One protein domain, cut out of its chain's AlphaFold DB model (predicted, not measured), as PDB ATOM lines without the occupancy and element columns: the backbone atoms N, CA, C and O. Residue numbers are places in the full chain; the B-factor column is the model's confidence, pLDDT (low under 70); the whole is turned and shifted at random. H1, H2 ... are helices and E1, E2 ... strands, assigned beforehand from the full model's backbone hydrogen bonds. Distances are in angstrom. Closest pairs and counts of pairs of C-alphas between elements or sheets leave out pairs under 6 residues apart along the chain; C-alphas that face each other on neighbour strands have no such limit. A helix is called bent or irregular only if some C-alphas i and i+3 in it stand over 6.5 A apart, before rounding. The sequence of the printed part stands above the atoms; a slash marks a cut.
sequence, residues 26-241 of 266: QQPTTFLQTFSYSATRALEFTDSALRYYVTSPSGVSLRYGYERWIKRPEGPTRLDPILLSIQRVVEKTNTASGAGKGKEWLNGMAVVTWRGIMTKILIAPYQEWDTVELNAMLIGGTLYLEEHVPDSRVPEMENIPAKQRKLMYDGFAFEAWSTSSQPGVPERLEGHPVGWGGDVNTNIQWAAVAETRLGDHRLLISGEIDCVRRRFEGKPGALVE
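This is residues 26 to 241 of the 266 residues of the protein "Decapping nuclease" of Polyporus brumalis (UniProt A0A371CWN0). A twisted sheet of six strands has the long helix H1 packed on one face and H3 standing up from the opposite face, with H2 folded back on H1. Away from this sheet, at the other end of the longest axis from H1 and H2, helix H5 lies among parts of two long links, residues 38 to 79 and 178 to 204. The 216 printed residues hold, in order, E1 H1 H2 E2 H3 E3 E4 H4 H5 E5 E6; the sheet, mixed, runs E1 E5 E6 E2 E4 E3. The class is mixed, helices and strands, with 102 residues, under half, in named elements. The whole is compact, with a radius of gyration of the C-alphas of 18.9 A, and spans 55 by 41 by 31 A.

Find C-alpha 31 at (309.902, 105.276, 370.083), where E1, residues 31 to 37, begins. Its sheet also holds E5, residues 205 to 214, 26.4 A long, which bends by 59 degrees at residue 211, and E6, residues 217 to 224, 22.2 A, which ends at C-alpha 224, (299.527, 99.616, 366.136). Look next for E2 at residues 111 to 114, E4 at 142 to 147 and E3 at 134 to 139. H1, residues 80 to 97, runs 25.1 A from C-alpha 80 at (306.081, 88.237, 372.238). H2 is residues 101 to 107, H3 115 to 126, H4 151 to 158 and H5 162 to 177, 22.0 A. H3 is irregular, with C-alphas 122 and 125 7.4 A apart, and H4 only just, with C-alphas 152 and 155 6.6 A apart.

Begin at edge strand E1, antiparallel to E5, where N 37 and O 205 are 2.8 A apart. E5 and E6 form a hairpin, with N 210 and O 221 at 2.8 A. E6 and E2 are parallel, with N 220 and O 111 at 2.8 A; E2 and E4 are parallel, with N 112 and O 143 at 2.8 A. The hairpin E3 and E4 ends the sheet at edge strand E3, with N 135 and O 146 at 2.8 A. E1, H1 H2 and E2 make a split strand-helix-strand unit, two strands running the same way with E5 and E6 between them; its crossover is right-handed. H1 is on the sheet; its Ser 85 and Gln 33 of E1 have C-alphas 6.2 A apart. With residues 89 to 94 alone H1 touches H2, a helical hairpin at a steep tilt of 40 degrees, opposite ways; the closest C-alphas, Val 90 and Gly 102, are 4.0 A apart. H2 only grazes the sheet, with residues 106 to 107. On the opposite face from H1, H3 lies over E4 at a height over the sheet of 10.5 A and stands up from it at 58 degrees. H4 and H5 are not on the sheet and are apart. Every O i to N i+4 pair is within hydrogen-bond range in H1 and H2; H3 has 6 of 8, H4 2 of 4 and H5 10 of 12.

Look to Gly 59 and Ala 99 for the two C-alphas farthest apart, 57.6 A. The links E1 to H1, 42 residues, and H5 to E5, 27 residues, are long. The printed part has no cut, its mean pLDDT is 95.1, and no printed residue is under 70.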
ATOM      1  N   GLN A  26     303.060 111.633 381.024       95.56
ATOM      2  CA  GLN A  26     304.167 112.020 380.165       95.56
ATOM      3  C   GLN A  26     303.921 111.499 378.752       95.56
ATOM      4  O   GLN A  26     303.981 110.291 378.505       95.56
ATOM      5  N   GLN A  27     303.709 112.411 377.806       91.00
ATOM      6  CA  GLN A  27     303.662 112.051 376.393       91.00
ATOM      7  C   GLN A  27     304.988 111.381 375.982       91.00
ATOM      8  O   GLN A  27     306.055 111.937 376.271       91.00
ATOM      9  N   PRO A  28     304.954 110.223 375.297       92.50
ATOM     10  CA  PRO A  28     306.154 109.653 374.697       92.50
ATOM     11  C   PRO A  28     306.859 110.676 373.806       92.50
ATOM     12  O   PRO A  28     306.216 111.356 373.009       92.50
ATOM     13  N   THR A  29     308.180 110.790 373.907       88.31
ATOM     14  CA  THR A  29     308.960 111.728 373.078       88.31
ATOM     15  C   THR A  29     309.606 111.048 371.874       88.31
ATOM     16  O   THR A  29     309.783 111.678 370.832       88.31
ATOM     17  N   THR A  30     309.931 109.763 372.003       93.62
ATOM     18  CA  THR A  30     310.575 108.920 370.985       93.62
ATOM     19  C   THR A  30     310.127 107.472 371.144       93.62
ATOM     20  O   THR A  30     309.857 107.027 372.261       93.62
ATOM     21  N   PHE A  31     310.098 106.722 370.046       96.44
ATOM     22  CA  PHE A  31     309.902 105.276 370.083       96.44
ATOM     23  C   PHE A  31     311.223 104.554 370.333       96.44
ATOM     24  O   PHE A  31     312.264 104.937 369.805       96.44
ATOM     25  N   LEU A  32     311.171 103.500 371.145       96.50
ATOM     26  CA  LEU A  32     312.331 102.665 371.462       96.50
ATOM     27  C   LEU A  32     312.623 101.663 370.343       96.50
ATOM     28  O   LEU A  32     313.777 101.342 370.060       96.50
ATOM     29  N   GLN A  33     311.557 101.152 369.727       97.31
ATOM     30  CA  GLN A  33     311.600 100.169 368.657       97.31
ATOM     31  C   GLN A  33     310.296 100.251 367.859       97.31
ATOM     32  O   GLN A  33     309.227 100.442 368.437       97.31
ATOM     33  N   THR A  34     310.385 100.068 366.549       98.06
ATOM     34  CA  THR A  34     309.242  99.807 365.668       98.06
ATOM     35  C   THR A  34     309.335  98.399 365.103       98.06
ATOM     36  O   THR A  34     310.414  97.790 365.081       98.06
ATOM     37  N   PHE A  35     308.204  97.853 364.688       98.50
ATOM     38  CA  PHE A  35     308.156  96.586 363.980       98.50
ATOM     39  C   PHE A  35     306.942  96.538 363.060       98.50
ATOM     40  O   PHE A  35     305.949  97.242 363.253       98.50
ATOM     41  N   SER A  36     307.040  95.668 362.069       98.62
ATOM     42  CA  SER A  36     306.009  95.393 361.088       98.62
ATOM     43  C   SER A  36     305.597  93.932 361.173       98.62
ATOM     44  O   SER A  36     306.385  93.060 361.535       98.62
ATOM     45  N   TYR A  37     304.351  93.666 360.816       98.50
ATOM     46  CA  TYR A  37     303.900  92.338 360.451       98.50
ATOM     47  C   TYR A  37     303.733  92.254 358.941       98.50
ATOM     48  O   TYR A  37     303.132  93.138 358.330       98.50
ATOM     49  N   SER A  38     304.245  91.178 358.351       98.12
ATOM     50  CA  SER A  38     304.085  90.899 356.927       98.12
ATOM     51  C   SER A  38     302.653  90.453 356.585       98.12
ATOM     52  O   SER A  38     301.817  90.197 357.457       98.12
ATOM     53  N   ALA A  39     302.383  90.267 355.290       97.44
ATOM     54  CA  ALA A  39     301.109  89.739 354.792       97.44
ATOM     55  C   ALA A  39     300.745  88.346 355.343       97.44
ATOM     56  O   ALA A  39     299.565  87.996 355.360       97.44
ATOM     57  N   THR A  40     301.737  87.576 355.805       97.12
ATOM     58  CA  THR A  40     301.579  86.247 356.421       97.12
ATOM     59  C   THR A  40     301.694  86.280 357.946       97.12
ATOM     60  O   THR A  40     301.844  85.233 358.572       97.12
ATOM     61  N   ARG A  41     301.624  87.472 358.556       96.50
ATOM     62  CA  ARG A  41     301.747  87.702 360.003       96.50
ATOM     63  C   ARG A  41     303.137  87.384 360.579       96.50
ATOM     64  O   ARG A  41     303.277  87.211 361.789       96.50
ATOM     65  N   ALA A  42     304.184  87.368 359.754       97.44
ATOM     66  CA  ALA A  42     305.556  87.246 360.248       97.44
ATOM     67  C   ALA A  42     306.021  88.569 360.877       97.44
ATOM     68  O   ALA A  42     305.801  89.630 360.298       97.44
ATOM     69  N   LEU A  43     306.641  88.503 362.058       98.06
ATOM     70  CA  LEU A  43     307.182  89.669 362.758       98.06
ATOM     71  C   LEU A  43     308.524  90.097 362.148       98.06
ATOM     72  O   LEU A  43     309.466  89.308 362.094       98.06
ATOM     73  N   GLU A  44     308.632  91.369 361.776       98.31
ATOM     74  CA  GLU A  44     309.824  91.979 361.191       98.31
ATOM     75  C   GLU A  44     310.202  93.251 361.961       98.31
ATOM     76  O   GLU A  44     309.383  94.145 362.148       98.31
ATOM     77  N   PHE A  45     311.461  93.391 362.380       97.94
ATOM     78  CA  PHE A  45     311.953  94.622 363.024       97.94
ATOM     79  C   PHE A  45     312.325  95.694 361.993       97.94
ATOM     80  O   PHE A  45     313.464  96.160 361.940       97.94
ATOM     81  N   THR A  46     311.355  96.035 361.150       97.38
ATOM     82  CA  THR A  46     311.437  96.996 360.048       97.38
ATOM     83  C   THR A  46     310.197  97.892 360.051       97.38
ATOM     84  O   THR A  46     309.219  97.629 360.756       97.38
ATOM     85  N   ASP A  47     310.212  98.923 359.210       97.44
ATOM     86  CA  ASP A  47     309.055  99.777 358.930       97.44
ATOM     87  C   ASP A  47     308.370  99.383 357.603       97.44
ATOM     88  O   ASP A  47     307.815 100.234 356.912       97.44
ATOM     89  N   SER A  48     308.434  98.103 357.205       97.38
ATOM     90  CA  SER A  48     307.892  97.606 355.928       97.38
ATOM     91  C   SER A  48     306.374  97.789 355.790       97.38
ATOM     92  O   SER A  48     305.882  97.948 354.675       97.38
ATOM     93  N   ALA A  49     305.642  97.812 356.908       98.12
ATOM     94  CA  ALA A  49     304.198  98.039 356.949       98.12
ATOM     95  C   ALA A  49     303.802  99.510 357.200       98.12
ATOM     96  O   ALA A  49     302.611  99.806 357.293       98.12
ATOM     97  N   LEU A  50     304.762 100.438 357.321       98.12
ATOM     98  CA  LEU A  50     304.480 101.866 357.500       98.12
ATOM     99  C   LEU A  50     303.673 102.405 356.311       98.12
ATOM    100  O   LEU A  50     304.064 102.258 355.151       98.12
ATOM    101  N   ARG A  51     302.586 103.118 356.608       98.25
ATOM    102  CA  ARG A  51     301.775 103.826 355.616       98.25
ATOM    103  C   ARG A  51     301.815 105.335 355.828       98.25
ATOM    104  O   ARG A  51     302.009 105.827 356.942       98.25
ATOM    105  N   TYR A  52     301.586 106.084 354.755       98.06
ATOM    106  CA  TYR A  52     301.552 107.542 354.777       98.06
ATOM    107  C   TYR A  52     300.137 108.054 354.583       98.06
ATOM    108  O   TYR A  52     299.452 107.652 353.646       98.06
ATOM    109  N   TYR A  53     299.722 108.981 355.439       98.06
ATOM    110  CA  TYR A  53     298.428 109.633 355.327       98.06
ATOM    111  C   TYR A  53     298.301 110.377 353.992       98.06
ATOM    112  O   TYR A  53     299.137 111.222 353.652       98.06
ATOM    113  N   VAL A  54     297.208 110.108 353.284       96.81
ATOM    114  CA  VAL A  54     296.728 110.879 352.137       96.81
ATOM    115  C   VAL A  54     295.238 111.145 352.319       96.81
ATOM    116  O   VAL A  54     294.519 110.382 352.957       96.81
ATOM    117  N   THR A  55     294.748 112.259 351.790       95.12
ATOM    118  CA  THR A  55     293.321 112.567 351.895       95.12
ATOM    119  C   THR A  55     292.521 111.607 351.017       95.12
ATOM    120  O   THR A  55     292.739 111.559 349.807       95.12
ATOM    121  N   SER A  56     291.582 110.878 351.628       93.50
ATOM    122  CA  SER A  56     290.650 110.010 350.900       93.50
ATOM    123  C   SER A  56     289.874 110.803 349.843       93.50
ATOM    124  O   SER A  56     289.376 111.894 350.150       93.50
ATOM    125  N   PRO A  57     289.679 110.258 348.626       92.88
ATOM    126  CA  PRO A  57     288.767 110.850 347.658       92.88
ATOM    127  C   PRO A  57     287.332 110.898 348.208       92.88
ATOM    128  O   PRO A  57     286.926 110.075 349.033       92.88
ATOM    129  N   SER A  58     286.550 111.876 347.753       92.00
ATOM    130  CA  SER A  58     285.133 111.990 348.120       92.00
ATOM    131  C   SER A  58     284.278 110.982 347.350       92.00
ATOM    132  O   SER A  58     284.553 110.691 346.190       92.00
ATOM    133  N   GLY A  59     283.216 110.474 347.982       93.38
ATOM    134  CA  GLY A  59     282.252 109.572 347.336       93.38
ATOM    135  C   GLY A  59     282.744 108.137 347.117       93.38
ATOM    136  O   GLY A  59     282.075 107.368 346.429       93.38
ATOM    137  N   VAL A  60     283.889 107.760 347.694       95.38
ATOM    138  CA  VAL A  60     284.392 106.381 347.637       95.38
ATOM    139  C   VAL A  60     283.498 105.425 348.421       95.38
ATOM    140  O   VAL A  60     282.860 105.789 349.410       95.38
ATOM    141  N   SER A  61     283.471 104.168 347.987       96.50
ATOM    142  CA  SER A  61     282.747 103.114 348.687       96.50
ATOM    143  C   SER A  61     283.662 102.423 349.694       96.50
ATOM    144  O   SER A  61     284.635 101.777 349.307       96.50
ATOM    145  N   LEU A  62     283.296 102.461 350.978       97.12
ATOM    146  CA  LEU A  62     283.941 101.650 352.022       97.12
ATOM    147  C   LEU A  62     283.638 100.143 351.880       97.12
ATOM    148  O   LEU A  62     284.180  99.324 352.609       97.12
ATOM    149  N   ARG A  63     282.801  99.756 350.904       96.69
ATOM    150  CA  ARG A  63     282.558  98.353 350.520       96.69
ATOM    151  C   ARG A  63     283.470  97.858 349.405       96.69
ATOM    152  O   ARG A  63     283.458  96.665 349.108       96.69
ATOM    153  N   TYR A  64     284.205  98.753 348.748       98.06
ATOM    154  CA  TYR A  64     285.085  98.371 347.653       98.06
ATOM    155  C   TYR A  64     286.154  97.397 348.156       98.06
ATOM    156  O   TYR A  64     286.861  97.722 349.094       98.06
ATOM    157  N   GLY A  65     286.260  96.217 347.535       97.50
ATOM    158  CA  GLY A  65     287.256  95.201 347.896       97.50
ATOM    159  C   GLY A  65     286.865  94.248 349.029       97.50
ATOM    160  O   GLY A  65     287.681  93.404 349.387       97.50
ATOM    161  N   TYR A  66     285.640  94.323 349.566       98.25
ATOM    162  CA  TYR A  66     285.194  93.473 350.685       98.25
ATOM    163  C   TYR A  66     285.385  91.970 350.430       98.25
ATOM    164  O   TYR A  66     285.847  91.248 351.310       98.25
ATOM    165  N   GLU A  67     285.094  91.506 349.213       97.50
ATOM    166  CA  GLU A  67     285.237  90.089 348.837       97.50
ATOM    167  C   GLU A  67     286.701  89.634 348.701       97.50
ATOM    168  O   GLU A  67     286.974  88.439 348.676       97.50
ATOM    169  N   ARG A  68     287.653  90.576 348.630       97.81
ATOM    170  CA  ARG A  68     289.102  90.305 348.573       97.81
ATOM    171  C   ARG A  68     289.778  90.446 349.940       97.81
ATOM    172  O   ARG A  68     290.997  90.358 350.034       97.81
ATOM    173  N   TRP A  69     289.005  90.686 351.001       98.12
ATOM    174  CA  TRP A  69     289.535  90.887 352.344       98.12
ATOM    175  C   TRP A  69     290.187  89.620 352.905       98.12
ATOM    176  O   TRP A  69     289.533  88.594 353.098       98.12
ATOM    177  N   ILE A  70     291.463  89.742 353.268       98.19
ATOM    178  CA  ILE A  70     292.200  88.736 354.028       98.19
ATOM    179  C   ILE A  70     292.107  89.090 355.519       98.19
ATOM    180  O   ILE A  70     292.808  89.975 356.023       98.19
ATOM    181  N   LYS A  71     291.204  88.406 356.230       96.19
ATOM    182  CA  LYS A  71     291.024  88.561 357.679       96.19
ATOM    183  C   LYS A  71     292.101  87.769 358.434       96.19
ATOM    184  O   LYS A  71     292.344  86.604 358.129       96.19
ATOM    185  N   ARG A  72     292.727  88.397 359.429       95.31
ATOM    186  CA  ARG A  72     293.605  87.737 360.398       95.31
ATOM    187  C   ARG A  72     292.740  86.869 361.318       95.31
ATOM    188  O   ARG A  72     291.737  87.392 361.805       95.31
ATOM    189  N   PRO A  73     293.122  85.611 361.587       93.19
ATOM    190  CA  PRO A  73     292.433  84.796 362.578       93.19
ATOM    191  C   PRO A  73     292.347  85.503 363.935       93.19
ATOM    192  O   PRO A  73     293.290  86.177 364.366       93.19
ATOM    193  N   GLU A  74     291.210  85.356 364.597       92.31
ATOM    194  CA  GLU A  74     290.991  85.826 365.956       92.31
ATOM    195  C   GLU A  74     291.775  84.970 366.942       92.31
ATOM    196  O   GLU A  74     292.010  83.776 366.743       92.31
ATOM    197  N   GLY A  75     292.180  85.590 368.042       87.69
ATOM    198  CA  GLY A  75     292.910  84.899 369.086       87.69
ATOM    199  C   GLY A  75     293.618  85.852 370.038       87.69
ATOM    200  O   GLY A  75     293.590  87.077 369.857       87.69
ATOM    201  N   PRO A  76     294.271  85.297 371.066       85.62
ATOM    202  CA  PRO A  76     294.990  86.094 372.041       85.62
ATOM    203  C   PRO A  76     296.178  86.803 371.384       85.62
ATOM    204  O   PRO A  76     297.010  86.191 370.712       85.62
ATOM    205  N   THR A  77     296.295  88.109 371.622       88.69
ATOM    206  CA  THR A  77     297.488  88.868 371.233       88.69
ATOM    207  C   THR A  77     298.508  88.795 372.362       88.69
ATOM    208  O   THR A  77     298.411  89.518 373.354       88.69
ATOM    209  N   ARG A  78     299.485  87.901 372.210       93.88
ATOM    210  CA  ARG A  78     300.552  87.688 373.195       93.88
ATOM    211  C   ARG A  78     301.556  88.845 373.220       93.88
ATOM    212  O   ARG A  78     301.586  89.686 372.318       93.88
ATOM    213  N   LEU A  79     302.379  88.899 374.265       97.06
ATOM    214  CA  LEU A  79     303.387  89.953 374.447       97.06
ATOM    215  C   LEU A  79     304.681  89.740 373.651       97.06
ATOM    216  O   LEU A  79     305.526  90.634 373.660       97.06
ATOM    217  N   ASP A  80     304.849  88.617 372.948       96.94
ATOM    218  CA  ASP A  80     306.081  88.237 372.238       96.94
ATOM    219  C   ASP A  80     306.725  89.375 371.420       96.94
ATOM    220  O   ASP A  80     307.922  89.611 371.590       96.94
ATOM    221  N   PRO A  81     305.993  90.166 370.605       97.31
ATOM    222  CA  PRO A  81     306.602  91.251 369.827       97.31
ATOM    223  C   PRO A  81     307.172  92.367 370.706       97.31
ATOM    224  O   PRO A  81     308.211  92.953 370.390       97.31
ATOM    225  N   ILE A  82     306.506  92.654 371.829       97.88
ATOM    226  CA  ILE A  82     306.962  93.641 372.810       97.88
ATOM    227  C   ILE A  82     308.189  93.098 373.541       97.88
ATOM    228  O   ILE A  82     309.179  93.811 373.669       97.88
ATOM    229  N   LEU A  83     308.161  91.834 373.970       98.00
ATOM    230  CA  LEU A  83     309.271  91.196 374.683       98.00
ATOM    231  C   LEU A  83     310.531  91.103 373.814       98.00
ATOM    232  O   LEU A  83     311.613  91.474 374.264       98.00
ATOM    233  N   LEU A  84     310.391  90.703 372.548       98.44
ATOM    234  CA  LEU A  84     311.498  90.688 371.590       98.44
ATOM    235  C   LEU A  84     312.016  92.105 371.290       98.44
ATOM    236  O   LEU A  84     313.223  92.310 371.160       98.44
ATOM    237  N   SER A  85     311.133  93.109 371.233       98.31
ATOM    238  CA  SER A  85     311.549  94.515 371.115       98.31
ATOM    239  C   SER A  85     312.354  94.969 372.336       98.31
ATOM    240  O   SER A  85     313.410  95.580 372.184       98.31
ATOM    241  N   ILE A  86     311.888  94.634 373.544       97.88
ATOM    242  CA  ILE A  86     312.574  94.926 374.807       97.88
ATOM    243  C   ILE A  86     313.947  94.259 374.831       97.88
ATOM    244  O   ILE A  86     314.916  94.925 375.180       97.88
ATOM    245  N   GLN A  87     314.059  92.996 374.412       97.94
ATOM    246  CA  GLN A  87     315.344  92.302 374.332       97.94
ATOM    247  C   GLN A  87     316.351  93.088 373.477       97.94
ATOM    248  O   GLN A  87     317.463  93.357 373.930       97.94
ATOM    249  N   ARG A  88     315.942  93.543 372.286       97.81
ATOM    250  CA  ARG A  88     316.800  94.353 371.401       97.81
ATOM    251  C   ARG A  88     317.206  95.678 372.047       97.81
ATOM    252  O   ARG A  88     318.342  96.117 371.880       97.81
ATOM    253  N   VAL A  89     316.295  96.333 372.771       97.12
ATOM    254  CA  VAL A  89     316.597  97.576 373.503       97.12
ATOM    255  C   VAL A  89     317.596  97.301 374.627       97.12
ATOM    256  O   VAL A  89     318.601  97.998 374.719       97.12
ATOM    257  N   VAL A  90     317.392  96.244 375.415       97.38
ATOM    258  CA  VAL A  90     318.301  95.819 376.491       97.38
ATOM    259  C   VAL A  90     319.708  95.538 375.956       97.38
ATOM    260  O   VAL A  90     320.684  96.011 376.536       97.38
ATOM    261  N   GLU A  91     319.832  94.813 374.843       97.50
ATOM    262  CA  GLU A  91     321.113  94.512 374.186       97.50
ATOM    263  C   GLU A  91     321.825  95.782 373.691       97.50
ATOM    264  O   GLU A  91     323.023  95.968 373.942       97.50
ATOM    265  N   LYS A  92     321.083  96.697 373.050       96.31
ATOM    266  CA  LYS A  92     321.604  98.005 372.620       96.31
ATOM    267  C   LYS A  92     322.077  98.838 373.812       96.31
ATOM    268  O   LYS A  92     323.177  99.384 373.769       96.31
ATOM    269  N   THR A  93     321.295  98.901 374.889       96.81
ATOM    270  CA  THR A  93     321.655  99.634 376.112       96.81
ATOM    271  C   THR A  93     322.875  99.026 376.795       96.81
ATOM    272  O   THR A  93     323.754  99.762 377.226       96.81
ATOM    273  N   ASN A  94     322.981  97.697 376.859       96.56
ATOM    274  CA  ASN A  94     324.162  97.039 377.420       96.56
ATOM    275  C   ASN A  94     325.427  97.353 376.607       96.56
ATOM    276  O   ASN A  94     326.479  97.610 377.184       96.56
ATOM    277  N   THR A  95     325.315  97.373 375.277       96.69
ATOM    278  CA  THR A  95     326.424  97.743 374.385       96.69
ATOM    279  C   THR A  95     326.832  99.208 374.564       96.69
ATOM    280  O   THR A  95     328.018  99.512 374.628       96.69
ATOM    281  N   ALA A  96     325.863 100.122 374.662       96.31
ATOM    282  CA  ALA A  96     326.119 101.561 374.716       96.31
ATOM    283  C   ALA A  96     326.504 102.084 376.111       96.31
ATOM    284  O   ALA A  96     327.211 103.081 376.220       96.31
ATOM    285  N   SER A  97     326.008 101.457 377.180       96.25
ATOM    286  CA  SER A  97     326.104 101.975 378.555       96.25
ATOM    287  C   SER A  97     326.765 101.008 379.541       96.25
ATOM    288  O   SER A  97     326.937 101.355 380.708       96.25
ATOM    289  N   GLY A  98     327.160  99.818 379.087       95.38
ATOM    290  CA  GLY A  98     327.827  98.800 379.895       95.38
ATOM    291  C   GLY A  98     326.908  97.650 380.312       95.38
ATOM    292  O   GLY A  98     325.681  97.773 380.376       95.38
ATOM    293  N   ALA A  99     327.520  96.502 380.606       95.06
ATOM    294  CA  ALA A  99     326.809  95.279 380.955       95.06
ATOM    295  C   ALA A  99     325.873  95.478 382.162       95.06
ATOM    296  O   ALA A  99     326.257  96.042 383.185       95.06
ATOM    297  N   GLY A 100     324.634  94.998 382.039       93.94
ATOM    298  CA  GLY A 100     323.617  95.072 383.090       93.94
ATOM    299  C   GLY A 100     322.739  96.325 383.044       93.94
ATOM    300  O   GLY A 100     321.638  96.287 383.595       93.94
ATOM    301  N   LYS A 101     323.138  97.389 382.331       96.69
ATOM    302  CA  LYS A 101     322.355  98.634 382.245       96.69
ATOM    303  C   LYS A 101     320.999  98.474 381.570       96.69
ATOM    304  O   LYS A 101     320.036  99.102 381.996       96.69
ATOM    305  N   GLY A 102     320.882  97.595 380.578       95.69
ATOM    306  CA  GLY A 102     319.589  97.289 379.966       95.69
ATOM    307  C   GLY A 102     318.628  96.607 380.947       95.69
ATOM    308  O   GLY A 102     317.449  96.947 380.996       95.69
ATOM    309  N   LYS A 103     319.132  95.695 381.789       94.50
ATOM    310  CA  LYS A 103     318.317  95.035 382.824       94.50
ATOM    311  C   LYS A 103     317.918  96.010 383.933       94.50
ATOM    312  O   LYS A 103     316.777  95.983 384.376       94.50
ATOM    313  N   GLU A 104     318.835  96.881 384.353       95.25
ATOM    314  CA  GLU A 104     318.554  97.964 385.305       95.25
ATOM    315  C   GLU A 104     317.453  98.899 384.777       95.25
ATOM    316  O   GLU A 104     316.503  99.196 385.498       95.25
ATOM    317  N   TRP A 105     317.524  99.292 383.499       95.88
ATOM    318  CA  TRP A 105     316.484 100.088 382.840       95.88
ATOM    319  C   TRP A 105     315.119  99.386 382.842       95.88
ATOM    320  O   TRP A 105     314.130 100.007 383.239       95.88
ATOM    321  N   LEU A 106     315.067  98.104 382.455       96.06
ATOM    322  CA  LEU A 106     313.823  97.326 382.417       96.06
ATOM    323  C   LEU A 106     313.213  97.153 383.813       96.06
ATOM    324  O   LEU A 106     312.018  97.365 383.972       96.06
ATOM    325  N   ASN A 107     314.022  96.846 384.830       94.81
ATOM    326  CA  ASN A 107     313.556  96.738 386.219       94.81
ATOM    327  C   ASN A 107     312.996  98.067 386.761       94.81
ATOM    328  O   ASN A 107     312.249  98.078 387.736       94.81
ATOM    329  N   GLY A 108     313.350  99.197 386.140       96.12
ATOM    330  CA  GLY A 108     312.762 100.504 386.423       96.12
ATOM    331  C   GLY A 108     311.373 100.723 385.810       96.12
ATOM    332  O   GLY A 108     310.816 101.809 385.986       96.12
ATOM    333  N   MET A 109     310.829  99.753 385.065       97.62
ATOM    334  CA  MET A 109     309.474  99.787 384.509       97.62
ATOM    335  C   MET A 109     308.475  99.176 385.478       97.62
ATOM    336  O   MET A 109     308.658  98.055 385.951       97.62
ATOM    337  N   ALA A 110     307.371  99.880 385.705       98.12
ATOM    338  CA  ALA A 110     306.260  99.364 386.490       98.12
ATOM    339  C   ALA A 110     305.385  98.411 385.666       98.12
ATOM    340  O   ALA A 110     304.959  97.384 386.187       98.12
ATOM    341  N   VAL A 111     305.117  98.737 384.394       98.31
ATOM    342  CA  VAL A 111     304.190  97.974 383.539       98.31
ATOM    343  C   VAL A 111     304.741  97.787 382.125       98.31
ATOM    344  O   VAL A 111     305.269  98.729 381.535       98.31
ATOM    345  N   VAL A 112     304.551  96.593 381.562       98.56
ATOM    346  CA  VAL A 112     304.753  96.256 380.146       98.56
ATOM    347  C   VAL A 112     303.445  95.694 379.589       98.56
ATOM    348  O   VAL A 112     302.942  94.684 380.083       98.56
ATOM    349  N   THR A 113     302.868  96.332 378.567       98.44
ATOM    350  CA  THR A 113     301.596  95.871 377.982       98.44
ATOM    351  C   THR A 113     301.315  96.448 376.589       98.44
ATOM    352  O   THR A 113     302.052  97.287 376.071       98.44
ATOM    353  N   TRP A 114     300.220  96.021 375.965       98.19
ATOM    354  CA  TRP A 114     299.674  96.669 374.777       98.19
ATOM    355  C   TRP A 114     298.917  97.948 375.150       98.19
ATOM    356  O   TRP A 114     298.147  97.988 376.109       98.19
ATOM    357  N   ARG A 115     299.034  98.988 374.320       97.12
ATOM    358  CA  ARG A 115     298.275 100.244 374.426       97.12
ATOM    359  C   ARG A 115     296.772  99.990 374.533       97.12
ATOM    360  O   ARG A 115     296.106 100.659 375.314       97.12
ATOM    361  N   GLY A 116     296.243  99.006 373.799       95.44
ATOM    362  CA  GLY A 116     294.827  98.629 373.858       95.44
ATOM    363  C   GLY A 116     294.366  98.152 375.242       95.44
ATOM    364  O   GLY A 116     293.235  98.432 375.628       95.44
ATOM    365  N   ILE A 117     295.243  97.513 376.025       95.75
ATOM    366  CA  ILE A 117     294.947  97.100 377.408       95.75
ATOM    367  C   ILE A 117     294.841  98.325 378.311       95.75
ATOM    368  O   ILE A 117     293.878  98.449 379.064       95.75
ATOM    369  N   MET A 118     295.768  99.279 378.176       95.44
ATOM    370  CA  MET A 118     295.679 100.550 378.899       95.44
ATOM    371  C   MET A 118     294.406 101.318 378.537       95.44
ATOM    372  O   MET A 118     293.758 101.851 379.431       95.44
ATOM    373  N   THR A 119     294.001 101.330 377.260       94.62
ATOM    374  CA  THR A 119     292.718 101.916 376.846       94.62
ATOM    375  C   THR A 119     291.548 101.252 377.567       94.62
ATOM    376  O   THR A 119     290.727 101.969 378.131       94.62
ATOM    377  N   LYS A 120     291.491  99.911 377.610       92.56
ATOM    378  CA  LYS A 120     290.436  99.172 378.327       92.56
ATOM    379  C   LYS A 120     290.394  99.549 379.808       92.56
ATOM    380  O   LYS A 120     289.321  99.863 380.304       92.56
ATOM    381  N   ILE A 121     291.546  99.615 380.478       91.62
ATOM    382  CA  ILE A 121     291.645 100.037 381.887       91.62
ATOM    383  C   ILE A 121     291.143 101.478 382.077       91.62
ATOM    384  O   ILE A 121     290.378 101.745 383.000       91.62
ATOM    385  N   LEU A 122     291.548 102.407 381.206       90.81
ATOM    386  CA  LEU A 122     291.191 103.827 381.305       90.81
ATOM    387  C   LEU A 122     289.692 104.084 381.112       90.81
ATOM    388  O   LEU A 122     289.141 104.972 381.760       90.81
ATOM    389  N   ILE A 123     289.037 103.327 380.227       90.12
ATOM    390  CA  ILE A 123     287.604 103.500 379.942       90.12
ATOM    391  C   ILE A 123     286.705 102.639 380.831       90.12
ATOM    392  O   ILE A 123     285.498 102.860 380.844       90.12
ATOM    393  N   ALA A 124     287.263 101.678 381.571       88.94
ATOM    394  CA  ALA A 124     286.484 100.707 382.329       88.94
ATOM    395  C   ALA A 124     285.473 101.312 383.328       88.94
ATOM    396  O   ALA A 124     284.363 100.793 383.396       88.94
ATOM    397  N   PRO A 125     285.754 102.434 384.031       86.38
ATOM    398  CA  PRO A 125     284.755 103.080 384.891       86.38
ATOM    399  C   PRO A 125     283.502 103.597 384.162       86.38
ATOM    400  O   PRO A 125     282.515 103.925 384.815       86.38
ATOM    401  N   TYR A 126     283.553 103.711 382.832       86.56
ATOM    402  CA  TYR A 126     282.463 104.192 381.976       86.56
ATOM    403  C   TYR A 126     281.875 103.089 381.084       86.56
ATOM    404  O   TYR A 126     280.995 103.370 380.273       86.56
ATOM    405  N   GLN A 127     282.387 101.860 381.181       83.19
ATOM    406  CA  GLN A 127     281.948 100.733 380.367       83.19
ATOM    407  C   GLN A 127     280.936  99.890 381.149       83.19
ATOM    408  O   GLN A 127     281.235  99.417 382.241       83.19
ATOM    409  N   GLU A 128     279.754  99.682 380.572       78.88
ATOM    410  CA  GLU A 128     278.648  98.948 381.210       78.88
ATOM    411  C   GLU A 128     278.443  97.543 380.622       78.88
ATOM    412  O   GLU A 128     277.800  96.705 381.250       78.88
ATOM    413  N   TRP A 129     278.981  97.277 379.427       73.62
ATOM    414  CA  TRP A 129     278.591  96.113 378.622       73.62
ATOM    415  C   TRP A 129     279.678  95.042 378.510       73.62
ATOM    416  O   TRP A 129     279.357  93.867 378.357       73.62
ATOM    417  N   ASP A 130     280.949  95.438 378.606       76.06
ATOM    418  CA  ASP A 130     282.091  94.553 378.382       76.06
ATOM    419  C   ASP A 130     282.968  94.424 379.629       76.06
ATOM    420  O   ASP A 130     283.524  95.405 380.128       76.06
ATOM    421  N   THR A 131     283.170  93.182 380.069       80.94
ATOM    422  CA  THR A 131     284.210  92.819 381.038       80.94
ATOM    423  C   THR A 131     285.488  92.440 380.294       80.94
ATOM    424  O   THR A 131     285.454  91.711 379.298       80.94
ATOM    425  N   VAL A 132     286.633  92.913 380.796       84.69
ATOM    426  CA  VAL A 132     287.960  92.478 380.344       84.69
ATOM    427  C   VAL A 132     288.603  91.604 381.414       84.69
ATOM    428  O   VAL A 132     288.628  91.965 382.589       84.69
ATOM    429  N   GLU A 133     289.149  90.469 380.996       90.62
ATOM    430  CA  GLU A 133     289.994  89.623 381.833       90.62
ATOM    431  C   GLU A 133     291.443  89.780 381.380       90.62
ATOM    432  O   GLU A 133     291.732  89.822 380.183       90.62
ATOM    433  N   LEU A 134     292.366  89.909 382.332       93.25
ATOM    434  CA  LEU A 134     293.781  90.136 382.056       93.25
ATOM    435  C   LEU A 134     294.620  89.048 382.725       93.25
ATOM    436  O   LEU A 134     294.465  88.786 383.918       93.25
ATOM    437  N   ASN A 135     295.560  88.472 381.979       94.31
ATOM    438  CA  ASN A 135     296.663  87.726 382.569       94.31
ATOM    439  C   ASN A 135     297.682  88.736 383.113       94.31
ATOM    440  O   ASN A 135     298.122  89.634 382.390       94.31
ATOM    441  N   ALA A 136     298.079  88.565 384.373       95.19
ATOM    442  CA  ALA A 136     299.047  89.423 385.044       95.19
ATOM    443  C   ALA A 136     300.229  88.599 385.565       95.19
ATOM    444  O   ALA A 136     300.045  87.623 386.290       95.19
ATOM    445  N   MET A 137     301.450  89.006 385.217       95.38
ATOM    446  CA  MET A 137     302.686  88.371 385.686       95.38
ATOM    447  C   MET A 137     303.623  89.427 386.265       95.38
ATOM    448  O   MET A 137     303.904  90.423 385.609       95.38
ATOM    449  N   LEU A 138     304.134  89.211 387.478       95.25
ATOM    450  CA  LEU A 138     305.120  90.093 388.103       95.25
ATOM    451  C   LEU A 138     306.505  89.447 388.022       95.25
ATOM    452  O   LEU A 138     306.748  88.422 388.657       95.25
ATOM    453  N   ILE A 139     307.417  90.043 387.256       93.69
ATOM    454  CA  ILE A 139     308.773  89.517 387.049       93.69
ATOM    455  C   ILE A 139     309.768  90.652 387.267       93.69
ATOM    456  O   ILE A 139     309.710  91.673 386.588       93.69
ATOM    457  N   GLY A 140     310.685  90.485 388.224       89.38
ATOM    458  CA  GLY A 140     311.728  91.484 388.491       89.38
ATOM    459  C   GLY A 140     311.202  92.854 388.938       89.38
ATOM    460  O   GLY A 140     311.891  93.847 388.742       89.38
ATOM    461  N   GLY A 141     309.994  92.914 389.511       92.00
ATOM    462  CA  GLY A 141     309.328  94.167 389.895       92.00
ATOM    463  C   GLY A 141     308.482  94.813 388.789       92.00
ATOM    464  O   GLY A 141     307.751  95.755 389.076       92.00
ATOM    465  N   THR A 142     308.514  94.282 387.564       97.06
ATOM    466  CA  THR A 142     307.713  94.767 386.433       97.06
ATOM    467  C   THR A 142     306.473  93.903 386.229       97.06
ATOM    468  O   THR A 142     306.561  92.672 386.181       97.06
ATOM    469  N   LEU A 143     305.314  94.546 386.097       97.56
ATOM    470  CA  LEU A 143     304.038  93.901 385.810       97.56
ATOM    471  C   LEU A 143     303.835  93.762 384.296       97.56
ATOM    472  O   LEU A 143     303.817  94.749 383.566       97.56
ATOM    473  N   TYR A 144     303.627  92.542 383.826       98.19
ATOM    474  CA  TYR A 144     303.309  92.230 382.437       98.19
ATOM    475  C   TYR A 144     301.822  91.920 382.339       98.19
ATOM    476  O   TYR A 144     301.331  91.051 383.064       98.19
ATOM    477  N   LEU A 145     301.120  92.637 381.462       97.12
ATOM    478  CA  LEU A 145     299.677  92.496 381.273       97.12
ATOM    479  C   LEU A 145     299.362  92.124 379.829       97.12
ATOM    480  O   LEU A 145     299.732  92.857 378.908       97.12
ATOM    481  N   GLU A 146     298.618  91.042 379.639       95.31
ATOM    482  CA  GLU A 146     298.001  90.678 378.363       95.31
ATOM    483  C   GLU A 146     296.527  90.334 378.567       95.31
ATOM    484  O   GLU A 146     296.107  89.997 379.673       95.31
ATOM    485  N   GLU A 147     295.726  90.438 377.512       92.81
ATOM    486  CA  GLU A 147     294.324  90.036 377.589       92.81
ATOM    487  C   GLU A 147     294.201  88.520 377.711       92.81
ATOM    488  O   GLU A 147     294.832  87.770 376.962       92.81
ATOM    489  N   HIS A 148     293.362  88.081 378.642       92.12
ATOM    490  CA  HIS A 148     292.923  86.703 378.718       92.12
ATOM    491  C   HIS A 148     291.698  86.528 377.816       92.12
ATOM    492  O   HIS A 148     290.642  87.110 378.059       92.12
ATOM    493  N   VAL A 149     291.845  85.727 376.762       89.75
ATOM    494  CA  VAL A 149     290.739  85.324 375.889       89.75
ATOM    495  C   VAL A 149     290.555  83.819 376.078       89.75
ATOM    496  O   VAL A 149     291.429  83.069 375.642       89.75
ATOM    497  N   PRO A 150     289.471  83.364 376.732       87.50
ATOM    498  CA  PRO A 150     289.186  81.940 376.858       87.50
ATOM    499  C   PRO A 150     289.029  81.290 375.483       87.50
ATOM    500  O   PRO A 150     288.418  81.880 374.589       87.50
ATOM    501  N   ASP A 151     289.494  80.048 375.329       88.75
ATOM    502  CA  ASP A 151     289.397  79.311 374.059       88.75
ATOM    503  C   ASP A 151     287.948  79.214 373.550       88.75
ATOM    504  O   ASP A 151     287.699  79.261 372.347       88.75
ATOM    505  N   SER A 152     286.972  79.160 374.463       89.31
ATOM    506  CA  SER A 152     285.542  79.148 374.134       89.31
ATOM    507  C   SER A 152     285.042  80.436 373.473       89.31
ATOM    508  O   SER A 152     284.034  80.395 372.774       89.31
ATOM    509  N   ARG A 153     285.732  81.569 373.662       89.06
ATOM    510  CA  ARG A 153     285.357  82.875 373.095       89.06
ATOM    511  C   ARG A 153     285.884  83.068 371.670       89.06
ATOM    512  O   ARG A 153     285.312  83.844 370.909       89.06
ATOM    513  N   VAL A 154     286.937  82.350 371.273       90.50
ATOM    514  CA  VAL A 154     287.545  82.482 369.934       90.50
ATOM    515  C   VAL A 154     286.542  82.172 368.806       90.50
ATOM    516  O   VAL A 154     286.424  82.990 367.892       90.50
ATOM    517  N   PRO A 155     285.740  81.084 368.858       92.38
ATOM    518  CA  PRO A 155     284.712  80.832 367.847       92.38
ATOM    519  C   PRO A 155     283.648  81.933 367.753       92.38
ATOM    520  O   PRO A 155     283.148  82.205 366.663       92.38
ATOM    521  N   GLU A 156     283.291  82.575 368.867       90.44
ATOM    522  CA  GLU A 156     282.322  83.680 368.880       90.44
ATOM    523  C   GLU A 156     282.892  84.926 368.193       90.44
ATOM    524  O   GLU A 156     282.201  85.582 367.414       90.44
ATOM    525  N   MET A 157     284.175  85.217 368.427       89.81
ATOM    526  CA  MET A 157     284.897  86.310 367.768       89.81
ATOM    527  C   MET A 157     285.050  86.074 366.261       89.81
ATOM    528  O   MET A 157     285.006  87.020 365.472       89.81
ATOM    529  N   GLU A 158     285.209  84.820 365.833       92.38
ATOM    530  CA  GLU A 158     285.256  84.507 364.405       92.38
ATOM    531  C   GLU A 158     283.895  84.674 363.729       92.38
ATOM    532  O   GLU A 158     283.799  85.218 362.625       92.38
ATOM    533  N   ASN A 159     282.828  84.278 364.423       92.31
ATOM    534  CA  ASN A 159     281.463  84.272 363.907       92.31
ATOM    535  C   ASN A 159     280.713  85.587 364.174       92.31
ATOM    536  O   ASN A 159     279.543  85.589 364.564       92.31
ATOM    537  N   ILE A 160     281.364  86.724 363.920       92.19
ATOM    538  CA  ILE A 160     280.713  88.031 364.047       92.19
ATOM    539  C   ILE A 160     279.542  88.182 363.055       92.19
ATOM    540  O   ILE A 160     279.669  87.832 361.874       92.19
ATOM    541  N   PRO A 161     278.408  88.776 363.476       95.50
ATOM    542  CA  PRO A 161     277.266  89.004 362.600       95.50
ATOM    543  C   PRO A 161     277.647  89.756 361.321       95.50
ATOM    544  O   PRO A 161     278.411  90.722 361.352       95.50
ATOM    545  N   ALA A 162     277.045  89.388 360.185       94.62
ATOM    546  CA  ALA A 162     277.408  89.932 358.872       94.62
ATOM    547  C   ALA A 162     277.383  91.473 358.802       94.62
ATOM    548  O   ALA A 162     278.215  92.081 358.129       94.62
ATOM    549  N   LYS A 163     276.448  92.121 359.512       95.19
ATOM    550  CA  LYS A 163     276.383  93.587 359.618       95.19
ATOM    551  C   LYS A 163     277.595  94.163 360.362       95.19
ATOM    552  O   LYS A 163     278.153  95.157 359.914       95.19
ATOM    553  N   GLN A 164     278.011  93.539 361.460       94.94
ATOM    554  CA  GLN A 164     279.185  93.951 362.233       94.94
ATOM    555  C   GLN A 164     280.478  93.687 361.459       94.94
ATOM    556  O   GLN A 164     281.328  94.567 361.388       94.94
ATOM    557  N   ARG A 165     280.585  92.536 360.781       95.56
ATOM    558  CA  ARG A 165     281.704  92.213 359.880       95.56
ATOM    559  C   ARG A 165     281.892  93.270 358.796       95.56
ATOM    560  O   ARG A 165     283.005  93.704 358.520       95.56
ATOM    561  N   LYS A 166     280.780  93.713 358.216       96.38
ATOM    562  CA  LYS A 166     280.728  94.820 357.266       96.38
ATOM    563  C   LYS A 166     281.222  96.130 357.896       96.38
ATOM    564  O   LYS A 166     282.090  96.775 357.319       96.38
ATOM    565  N   LEU A 167     280.719  96.521 359.064       96.56
ATOM    566  CA  LEU A 167     281.173  97.747 359.742       96.56
ATOM    567  C   LEU A 167     282.665  97.709 360.105       96.56
ATOM    568  O   LEU A 167     283.349  98.717 359.979       96.56
ATOM    569  N   MET A 168     283.179  96.544 360.498       96.56
ATOM    570  CA  MET A 168     284.602  96.352 360.768       96.56
ATOM    571  C   MET A 168     285.442  96.559 359.505       96.56
ATOM    572  O   MET A 168     286.420  97.302 359.528       96.56
ATOM    573  N   TYR A 169     285.017  95.973 358.383       98.06
ATOM    574  CA  TYR A 169     285.679  96.194 357.103       98.06
ATOM    575  C   TYR A 169     285.670  97.664 356.674       98.06
ATOM    576  O   TYR A 169     286.665  98.127 356.131       98.06
ATOM    577  N   ASP A 170     284.587  98.407 356.930       98.00
ATOM    578  CA  ASP A 170     284.513  99.825 356.550       98.00
ATOM    579  C   ASP A 170     285.643 100.652 357.186       98.00
ATOM    580  O   ASP A 170     286.137 101.588 356.557       98.00
ATOM    581  N   GLY A 171     286.076 100.293 358.401       98.00
ATOM    582  CA  GLY A 171     287.241 100.893 359.057       98.00
ATOM    583  C   GLY A 171     288.533 100.633 358.283       98.00
ATOM    584  O   GLY A 171     289.204 101.579 357.876       98.00
ATOM    585  N   PHE A 172     288.826  99.367 357.976       98.38
ATOM    586  CA  PHE A 172     290.027  99.008 357.215       98.38
ATOM    587  C   PHE A 172     290.013  99.554 355.780       98.38
ATOM    588  O   PHE A 172     291.037  99.983 355.255       98.38
ATOM    589  N   ALA A 173     288.850  99.578 355.130       98.38
ATOM    590  CA  ALA A 173     288.701 100.186 353.815       98.38
ATOM    591  C   ALA A 173     288.925 101.701 353.872       98.38
ATOM    592  O   ALA A 173     289.490 102.273 352.944       98.38
ATOM    593  N   PHE A 174     288.510 102.364 354.955       98.38
ATOM    594  CA  PHE A 174     288.794 103.782 355.154       98.38
ATOM    595  C   PHE A 174     290.297 104.045 355.295       98.38
ATOM    596  O   PHE A 174     290.794 105.010 354.711       98.38
ATOM    597  N   GLU A 175     291.032 103.178 355.994       98.50
ATOM    598  CA  GLU A 175     292.497 103.225 356.035       98.50
ATOM    599  C   GLU A 175     293.112 103.022 354.646       98.50
ATOM    600  O   GLU A 175     293.973 103.801 354.237       98.50
ATOM    601  N   ALA A 176     292.623 102.049 353.872       98.25
ATOM    602  CA  ALA A 176     293.077 101.829 352.501       98.25
ATOM    603  C   ALA A 176     292.826 103.054 351.600       98.25
ATOM    604  O   ALA A 176     293.706 103.435 350.836       98.25
ATOM    605  N   TRP A 177     291.682 103.733 351.714       98.31
ATOM    606  CA  TRP A 177     291.415 104.974 350.969       98.31
ATOM    607  C   TRP A 177     292.212 106.188 351.464       98.31
ATOM    608  O   TRP A 177     292.397 107.148 350.716       98.31
ATOM    609  N   SER A 178     292.656 106.176 352.721       98.12
ATOM    610  CA  SER A 178     293.297 107.323 353.381       98.12
ATOM    611  C   SER A 178     294.808 107.163 353.540       98.12
ATOM    612  O   SER A 178     295.450 107.962 354.231       98.12
ATOM    613  N   THR A 179     295.398 106.130 352.937       98.12
ATOM    614  CA  THR A 179     296.829 105.863 353.063       98.12
ATOM    615  C   THR A 179     297.493 105.434 351.758       98.12
ATOM    616  O   THR A 179     296.881 104.835 350.878       98.12
ATOM    617  N   SER A 180     298.787 105.725 351.645       97.38
ATOM    618  CA  SER A 180     299.630 105.402 350.494       97.38
ATOM    619  C   SER A 180     300.963 104.794 350.931       97.38
ATOM    620  O   SER A 180     301.428 105.022 352.054       97.38
ATOM    621  N   SER A 181     301.586 104.029 350.035       95.75
ATOM    622  CA  SER A 181     302.950 103.510 350.174       95.75
ATOM    623  C   SER A 181     304.000 104.625 350.135       95.75
ATOM    624  O   SER A 181     305.114 104.450 350.629       95.75
ATOM    625  N   GLN A 182     303.638 105.789 349.588       93.81
ATOM    626  CA  GLN A 182     304.511 106.948 349.446       93.81
ATOM    627  C   GLN A 182     303.874 108.214 350.033       93.81
ATOM    628  O   GLN A 182     302.657 108.405 349.966       93.81
ATOM    629  N   PRO A 183     304.680 109.131 350.586       94.56
ATOM    630  CA  PRO A 183     304.155 110.338 351.198       94.56
ATOM    631  C   PRO A 183     303.566 111.313 350.175       94.56
ATOM    632  O   PRO A 183     304.216 111.694 349.207       94.56
ATOM    633  N   GLY A 184     302.345 111.784 350.443       91.88
ATOM    634  CA  GLY A 184     301.717 112.885 349.704       91.88
ATOM    635  C   GLY A 184     301.195 112.537 348.307       91.88
ATOM    636  O   GLY A 184     300.643 113.415 347.646       91.88
ATOM    637  N   VAL A 185     301.324 111.284 347.866       92.81
ATOM    638  CA  VAL A 185     300.855 110.826 346.553       92.81
ATOM    639  C   VAL A 185     299.787 109.754 346.755       92.81
ATOM    640  O   VAL A 185     300.096 108.723 347.352       92.81
ATOM    641  N   PRO A 186     298.542 109.957 346.287       94.12
ATOM    642  CA  PRO A 186     297.529 108.906 346.304       94.12
ATOM    643  C   PRO A 186     298.000 107.673 345.531       94.12
ATOM    644  O   PRO A 186     298.573 107.801 344.447       94.12
ATOM    645  N   GLU A 187     297.732 106.491 346.077       95.44
ATOM    646  CA  GLU A 187     298.137 105.220 345.475       95.44
ATOM    647  C   GLU A 187     297.515 105.043 344.073       95.44
ATOM    648  O   GLU A 187     296.388 105.476 343.798       95.44
ATOM    649  N   ARG A 188     298.260 104.401 343.171       95.50
ATOM    650  CA  ARG A 188     297.807 104.058 341.816       95.50
ATOM    651  C   ARG A 188     298.126 102.598 341.536       95.50
ATOM    652  O   ARG A 188     299.186 102.283 341.006       95.50
ATOM    653  N   LEU A 189     297.199 101.728 341.913       95.44
ATOM    654  CA  LEU A 189     297.303 100.295 341.667       95.44
ATOM    655  C   LEU A 189     296.581  99.945 340.365       95.44
ATOM    656  O   LEU A 189     295.458 100.392 340.125       95.44
ATOM    657  N   GLU A 190     297.232  99.155 339.517       96.31
ATOM    658  CA  GLU A 190     296.646  98.681 338.266       96.31
ATOM    659  C   GLU A 190     295.342  97.913 338.535       96.31
ATOM    660  O   GLU A 190     295.257  97.119 339.469       96.31
ATOM    661  N   GLY A 191     294.296  98.184 337.749       95.75
ATOM    662  CA  GLY A 191     292.984  97.548 337.923       95.75
ATOM    663  C   GLY A 191     292.145  98.070 339.100       95.75
ATOM    664  O   GLY A 191     291.017  97.610 339.286       95.75
ATOM    665  N   HIS A 192     292.635  99.055 339.863       97.12
ATOM    666  CA  HIS A 192     291.914  99.659 340.984       97.12
ATOM    667  C   HIS A 192     291.629 101.155 340.765       97.12
ATOM    668  O   HIS A 192     292.325 101.825 339.997       97.12
ATOM    669  N   PRO A 193     290.610 101.722 341.437       96.25
ATOM    670  CA  PRO A 193     290.392 103.160 341.421       96.25
ATOM    671  C   PRO A 193     291.575 103.916 342.035       96.25
ATOM    672  O   PRO A 193     292.220 103.454 342.977       96.25
ATOM    673  N   VAL A 194     291.819 105.124 341.527       95.12
ATOM    674  CA  VAL A 194     292.861 106.021 342.045       95.12
ATOM    675  C   VAL A 194     292.614 106.324 343.524       95.12
ATOM    676  O   VAL A 194     291.499 106.671 343.913       95.12
ATOM    677  N   GLY A 195     293.669 106.231 344.334       95.62
ATOM    678  CA  GLY A 195     293.620 106.448 345.779       95.62
ATOM    679  C   GLY A 195     293.314 105.196 346.601       95.62
ATOM    680  O   GLY A 195     293.341 105.284 347.823       95.62
ATOM    681  N   TRP A 196     293.053 104.041 345.977       97.75
ATOM    682  CA  TRP A 196     292.938 102.777 346.706       97.75
ATOM    683  C   TRP A 196     294.324 102.293 347.135       97.75
ATOM    684  O   TRP A 196     295.116 101.863 346.299       97.75
ATOM    685  N   GLY A 197     294.610 102.351 348.436       96.00
ATOM    686  CA  GLY A 197     295.895 101.977 349.035       96.00
ATOM    687  C   GLY A 197     296.225 100.483 349.002       96.00
ATOM    688  O   GLY A 197     297.330 100.104 349.385       96.00
ATOM    689  N   GLY A 198     295.298  99.641 348.540       96.50
ATOM    690  CA  GLY A 198     295.467  98.196 348.425       96.50
ATOM    691  C   GLY A 198     294.321  97.421 349.059       96.50
ATOM    692  O   GLY A 198     293.563  97.944 349.875       96.50
ATOM    693  N   ASP A 199     294.178  96.161 348.658       97.62
ATOM    694  CA  ASP A 199     293.199  95.276 349.279       97.62
ATOM    695  C   ASP A 199     293.529  95.036 350.753       97.62
ATOM    696  O   ASP A 199     294.687  94.886 351.147       97.62
ATOM    697  N   VAL A 200     292.483  94.995 351.576       98.38
ATOM    698  CA  VAL A 200     292.626  94.877 353.025       98.38
ATOM    699  C   VAL A 200     293.191  93.505 353.391       98.38
ATOM    700  O   VAL A 200     292.561  92.473 353.146       98.38
ATOM    701  N   ASN A 201     294.339  93.505 354.066       98.56
ATOM    702  CA  ASN A 201     294.909  92.340 354.732       98.56
ATOM    703  C   ASN A 201     295.269  92.693 356.181       98.56
ATOM    704  O   ASN A 201     296.304  93.295 356.447       98.56
ATOM    705  N   THR A 202     294.437  92.260 357.128       97.94
ATOM    706  CA  THR A 202     294.574  92.601 358.562       97.94
ATOM    707  C   THR A 202     295.693  91.839 359.287       97.94
ATOM    708  O   THR A 202     295.855  91.962 360.501       97.94
ATOM    709  N   ASN A 203     296.467  91.014 358.571       98.25
ATOM    710  CA  ASN A 203     297.720  90.479 359.104       98.25
ATOM    711  C   ASN A 203     298.813  91.554 359.153       98.25
ATOM    712  O   ASN A 203     299.611  91.547 360.095       98.25
ATOM    713  N   ILE A 204     298.812  92.453 358.161       98.50
ATOM    714  CA  ILE A 204     299.777  93.541 358.006       98.50
ATOM    715  C   ILE A 204     299.479  94.600 359.054       98.50
ATOM    716  O   ILE A 204     298.352  95.073 359.144       98.50
ATOM    717  N   GLN A 205     300.485  94.957 359.845       98.00
ATOM    718  CA  GLN A 205     300.380  95.999 360.863       98.00
ATOM    719  C   GLN A 205     301.742  96.647 361.051       98.00
ATOM    720  O   GLN A 205     302.760  95.956 360.996       98.00
ATOM    721  N   TRP A 206     301.760  97.939 361.344       98.62
ATOM    722  CA  TRP A 206     302.951  98.632 361.816       98.62
ATOM    723  C   TRP A 206     302.714  99.115 363.240       98.62
ATOM    724  O   TRP A 206     301.657  99.661 363.552       98.62
ATOM    725  N   ALA A 207     303.670  98.870 364.128       98.38
ATOM    726  CA  ALA A 207     303.535  99.182 365.541       98.38
ATOM    727  C   ALA A 207     304.833  99.742 366.113       98.38
ATOM    728  O   ALA A 207     305.932  99.502 365.605       98.38
ATOM    729  N   ALA A 208     304.697 100.472 367.216       98.00
ATOM    730  CA  ALA A 208     305.827 101.052 367.919       98.00
ATOM    731  C   ALA A 208     305.745 100.812 369.423       98.00
ATOM    732  O   ALA A 208     304.673 100.894 370.026       98.00
ATOM    733  N   VAL A 209     306.909 100.571 370.023       98.25
ATOM    734  CA  VAL A 209     307.109 100.468 371.467       98.25
ATOM    735  C   VAL A 209     307.561 101.822 371.995       98.25
ATOM    736  O   VAL A 209     308.579 102.372 371.562       98.25
ATOM    737  N   ALA A 210     306.807 102.351 372.948       97.50
ATOM    738  CA  ALA A 210     307.047 103.632 373.583       97.50
ATOM    739  C   ALA A 210     307.251 103.467 375.089       97.50
ATOM    740  O   ALA A 210     306.569 102.673 375.739       97.50
ATOM    741  N   GLU A 211     308.141 104.287 375.640       97.19
ATOM    742  CA  GLU A 211     308.171 104.561 377.073       97.19
ATOM    743  C   GLU A 211     307.270 105.765 377.380       97.19
ATOM    744  O   GLU A 211     307.287 106.775 376.672       97.19
ATOM    745  N   THR A 212     306.479 105.660 378.443       96.94
ATOM    746  CA  THR A 212     305.639 106.737 378.979       96.94
ATOM    747  C   THR A 212     305.625 106.682 380.507       96.94
ATOM    748  O   THR A 212     306.177 105.761 381.116       96.94
ATOM    749  N   ARG A 213     304.995 107.666 381.152       97.19
ATOM    750  CA  ARG A 213     304.830 107.721 382.604       97.19
ATOM    751  C   ARG A 213     303.410 108.150 382.951       97.19
ATOM    752  O   ARG A 213     302.918 109.128 382.396       97.19
ATOM    753  N   LEU A 214     302.778 107.434 383.874       95.94
ATOM    754  CA  LEU A 214     301.492 107.786 384.472       95.94
ATOM    755  C   LEU A 214     301.691 107.920 385.985       95.94
ATOM    756  O   LEU A 214     301.963 106.932 386.667       95.94
ATOM    757  N   GLY A 215     301.598 109.144 386.503       95.00
ATOM    758  CA  GLY A 215     301.983 109.456 387.879       95.00
ATOM    759  C   GLY A 215     303.451 109.107 388.113       95.00
ATOM    760  O   GLY A 215     304.328 109.627 387.423       95.00
ATOM    761  N   ASP A 216     303.714 108.185 389.041       95.25
ATOM    762  CA  ASP A 216     305.067 107.705 389.336       95.25
ATOM    763  C   ASP A 216     305.463 106.405 388.636       95.25
ATOM    764  O   ASP A 216     306.595 105.931 388.763       95.25
ATOM    765  N   HIS A 217     304.560 105.848 387.836       96.81
ATOM    766  CA  HIS A 217     304.759 104.570 387.178       96.81
ATOM    767  C   HIS A 217     305.292 104.788 385.766       96.81
ATOM    768  O   HIS A 217     304.636 105.430 384.949       96.81
ATOM    769  N   ARG A 218     306.480 104.252 385.464       97.81
ATOM    770  CA  ARG A 218     307.000 104.161 384.089       97.81
ATOM    771  C   ARG A 218     306.378 102.952 383.402       97.81
ATOM    772  O   ARG A 218     306.326 101.871 383.990       97.81
ATOM    773  N   LEU A 219     305.904 103.138 382.179       98.19
ATOM    774  CA  LEU A 219     305.236 102.106 381.398       98.19
ATOM    775  C   LEU A 219     305.946 101.932 380.060       98.19
ATOM    776  O   LEU A 219     306.290 102.916 379.403       98.19
ATOM    777  N   LEU A 220     306.069 100.681 379.632       98.12
ATOM    778  CA  LEU A 220     306.343 100.312 378.252       98.12
ATOM    779  C   LEU A 220     305.045  99.858 377.606       98.12
ATOM    780  O   LEU A 220     304.460  98.845 377.996       98.12
ATOM    781  N   ILE A 221     304.603 100.615 376.607       97.81
ATOM    782  CA  ILE A 221     303.400 100.298 375.846       97.81
ATOM    783  C   ILE A 221     303.733 100.128 374.372       97.81
ATOM    784  O   ILE A 221     304.525 100.887 373.815       97.81
ATOM    785  N   SER A 222     303.107  99.145 373.733       98.06
ATOM    786  CA  SER A 222     303.159  98.984 372.278       98.06
ATOM    787  C   SER A 222     301.785  99.172 371.661       98.06
ATOM    788  O   SER A 222     300.787  98.725 372.227       98.06
ATOM    789  N   GLY A 223     301.709  99.818 370.506       97.56
ATOM    790  CA  GLY A 223     300.454 100.004 369.787       97.56
ATOM    791  C   GLY A 223     300.662 100.006 368.285       97.56
ATOM    792  O   GLY A 223     301.662 100.534 367.801       97.56
ATOM    793  N   GLU A 224     299.700  99.422 367.575       98.00
ATOM    794  CA  GLU A 224     299.527  99.616 366.136       98.00
ATOM    795  C   GLU A 224     299.292 101.095 365.818       98.00
ATOM    796  O   GLU A 224     298.675 101.816 366.609       98.00
ATOM    797  N   ILE A 225     299.820 101.531 364.680       98.31
ATOM    798  CA  ILE A 225     299.720 102.892 364.179       98.31
ATOM    799  C   ILE A 225     299.268 102.829 362.723       98.31
ATOM    800  O   ILE A 225     299.977 102.268 361.888       98.31
ATOM    801  N   ASP A 226     298.139 103.468 362.423       98.50
ATOM    802  CA  ASP A 226     297.516 103.384 361.098       98.50
ATOM    803  C   ASP A 226     298.397 104.016 360.012       98.50
ATOM    804  O   ASP A 226     298.613 103.440 358.947       98.50
ATOM    805  N   CYS A 227     298.932 105.219 360.260       98.44
ATOM    806  CA  CYS A 227     299.855 105.880 359.337       98.44
ATOM    807  C   CYS A 227     300.603 107.069 359.962       98.44
ATOM    808  O   CYS A 227     300.399 107.453 361.118       98.44
ATOM    809  N   VAL A 228     301.471 107.693 359.160       97.94
ATOM    810  CA  VAL A 228     302.160 108.946 359.501       97.94
ATOM    811  C   VAL A 228     301.883 110.062 358.496       97.94
ATOM    812  O   VAL A 228     301.691 109.832 357.303       97.94
ATOM    813  N   ARG A 229     301.933 111.316 358.951       95.31
ATOM    814  CA  ARG A 229     301.973 112.492 358.077       95.31
ATOM    815  C   ARG A 229     303.379 112.677 357.534       95.31
ATOM    816  O   ARG A 229     304.300 112.935 358.301       95.31
ATOM    817  N   ARG A 230     303.516 112.691 356.206       90.25
ATOM    818  CA  ARG A 230     304.760 113.006 355.480       90.25
ATOM    819  C   ARG A 230     305.922 112.069 355.813       90.25
ATOM    820  O   ARG A 230     306.230 111.213 355.008       90.25
ATOM    821  N   ARG A 231     306.592 112.225 356.954       90.69
ATOM    822  CA  ARG A 231     307.799 111.470 357.296       90.69
ATOM    823  C   ARG A 231     307.747 110.991 358.738       90.69
ATOM    824  O   ARG A 231     307.385 111.746 359.634       90.69
ATOM    825  N   PHE A 232     308.177 109.753 358.945       93.38
ATOM    826  CA  PHE A 232     308.446 109.221 360.270       93.38
ATOM    827  C   PHE A 232     309.908 109.465 360.668       93.38
ATOM    828  O   PHE A 232     310.828 109.134 359.924       93.38
ATOM    829  N   GLU A 233     310.117 110.046 361.848       92.06
ATOM    830  CA  GLU A 233     311.445 110.381 362.391       92.06
ATOM    831  C   GLU A 233     311.688 109.722 363.761       92.06
ATOM    832  O   GLU A 233     312.404 110.257 364.605       92.06
ATOM    833  N   GLY A 234     311.027 108.590 364.036       91.88
ATOM    834  CA  GLY A 234     311.132 107.908 365.332       91.88
ATOM    835  C   GLY A 234     310.384 108.606 366.476       91.88
ATOM    836  O   GLY A 234     310.565 108.250 367.640       91.88
ATOM    837  N   LYS A 235     309.546 109.603 366.168       92.94
ATOM    838  CA  LYS A 235     308.807 110.428 367.137       92.94
ATOM    839  C   LYS A 235     307.298 110.365 366.890       92.94
ATOM    840  O   LYS A 235     306.881 110.220 365.740       92.94
ATOM    841  N   PRO A 236     306.464 110.559 367.928       91.38
ATOM    842  CA  PRO A 236     305.015 110.447 367.786       91.38
ATOM    843  C   PRO A 236     304.338 111.641 367.095       91.38
ATOM    844  O   PRO A 236     303.177 111.547 366.718       91.38
ATOM    845  N   GLY A 237     305.030 112.772 366.909       91.81
ATOM    846  CA  GLY A 237     304.416 114.004 366.389       91.81
ATOM    847  C   GLY A 237     303.840 113.906 364.969       91.81
ATOM    848  O   GLY A 237     303.036 114.747 364.581       91.81
ATOM    849  N   ALA A 238     304.234 112.886 364.201       93.06
ATOM    850  CA  ALA A 238     303.734 112.648 362.851       93.06
ATOM    851  C   ALA A 238     302.624 111.586 362.780       93.06
ATOM    852  O   ALA A 238     302.097 111.374 361.692       93.06
ATOM    853  N   LEU A 239     302.278 110.901 363.875       96.38
ATOM    854  CA  LEU A 239     301.318 109.795 363.813       96.38
ATOM    855  C   LEU A 239     299.900 110.286 363.512       96.38
ATOM    856  O   LEU A 239     299.497 111.373 363.933       96.38
ATOM    857  N   VAL A 240     299.135 109.462 362.803       97.75
ATOM    858  CA  VAL A 240     297.721 109.691 362.509       97.75
ATOM    859  C   VAL A 240     296.953 108.419 362.823       97.75
ATOM    860  O   VAL A 240     297.278 107.357 362.305       97.75
ATOM    861  N   GLU A 241     295.924 108.560 363.652       98.12
ATOM    862  CA  GLU A 241     294.900 107.538 363.863       98.12
ATOM    863  C   GLU A 241     293.713 107.851 362.941       98.12
ATOM    864  O   GLU A 241     293.253 108.997 362.858       98.12
TER     865      GLU A 241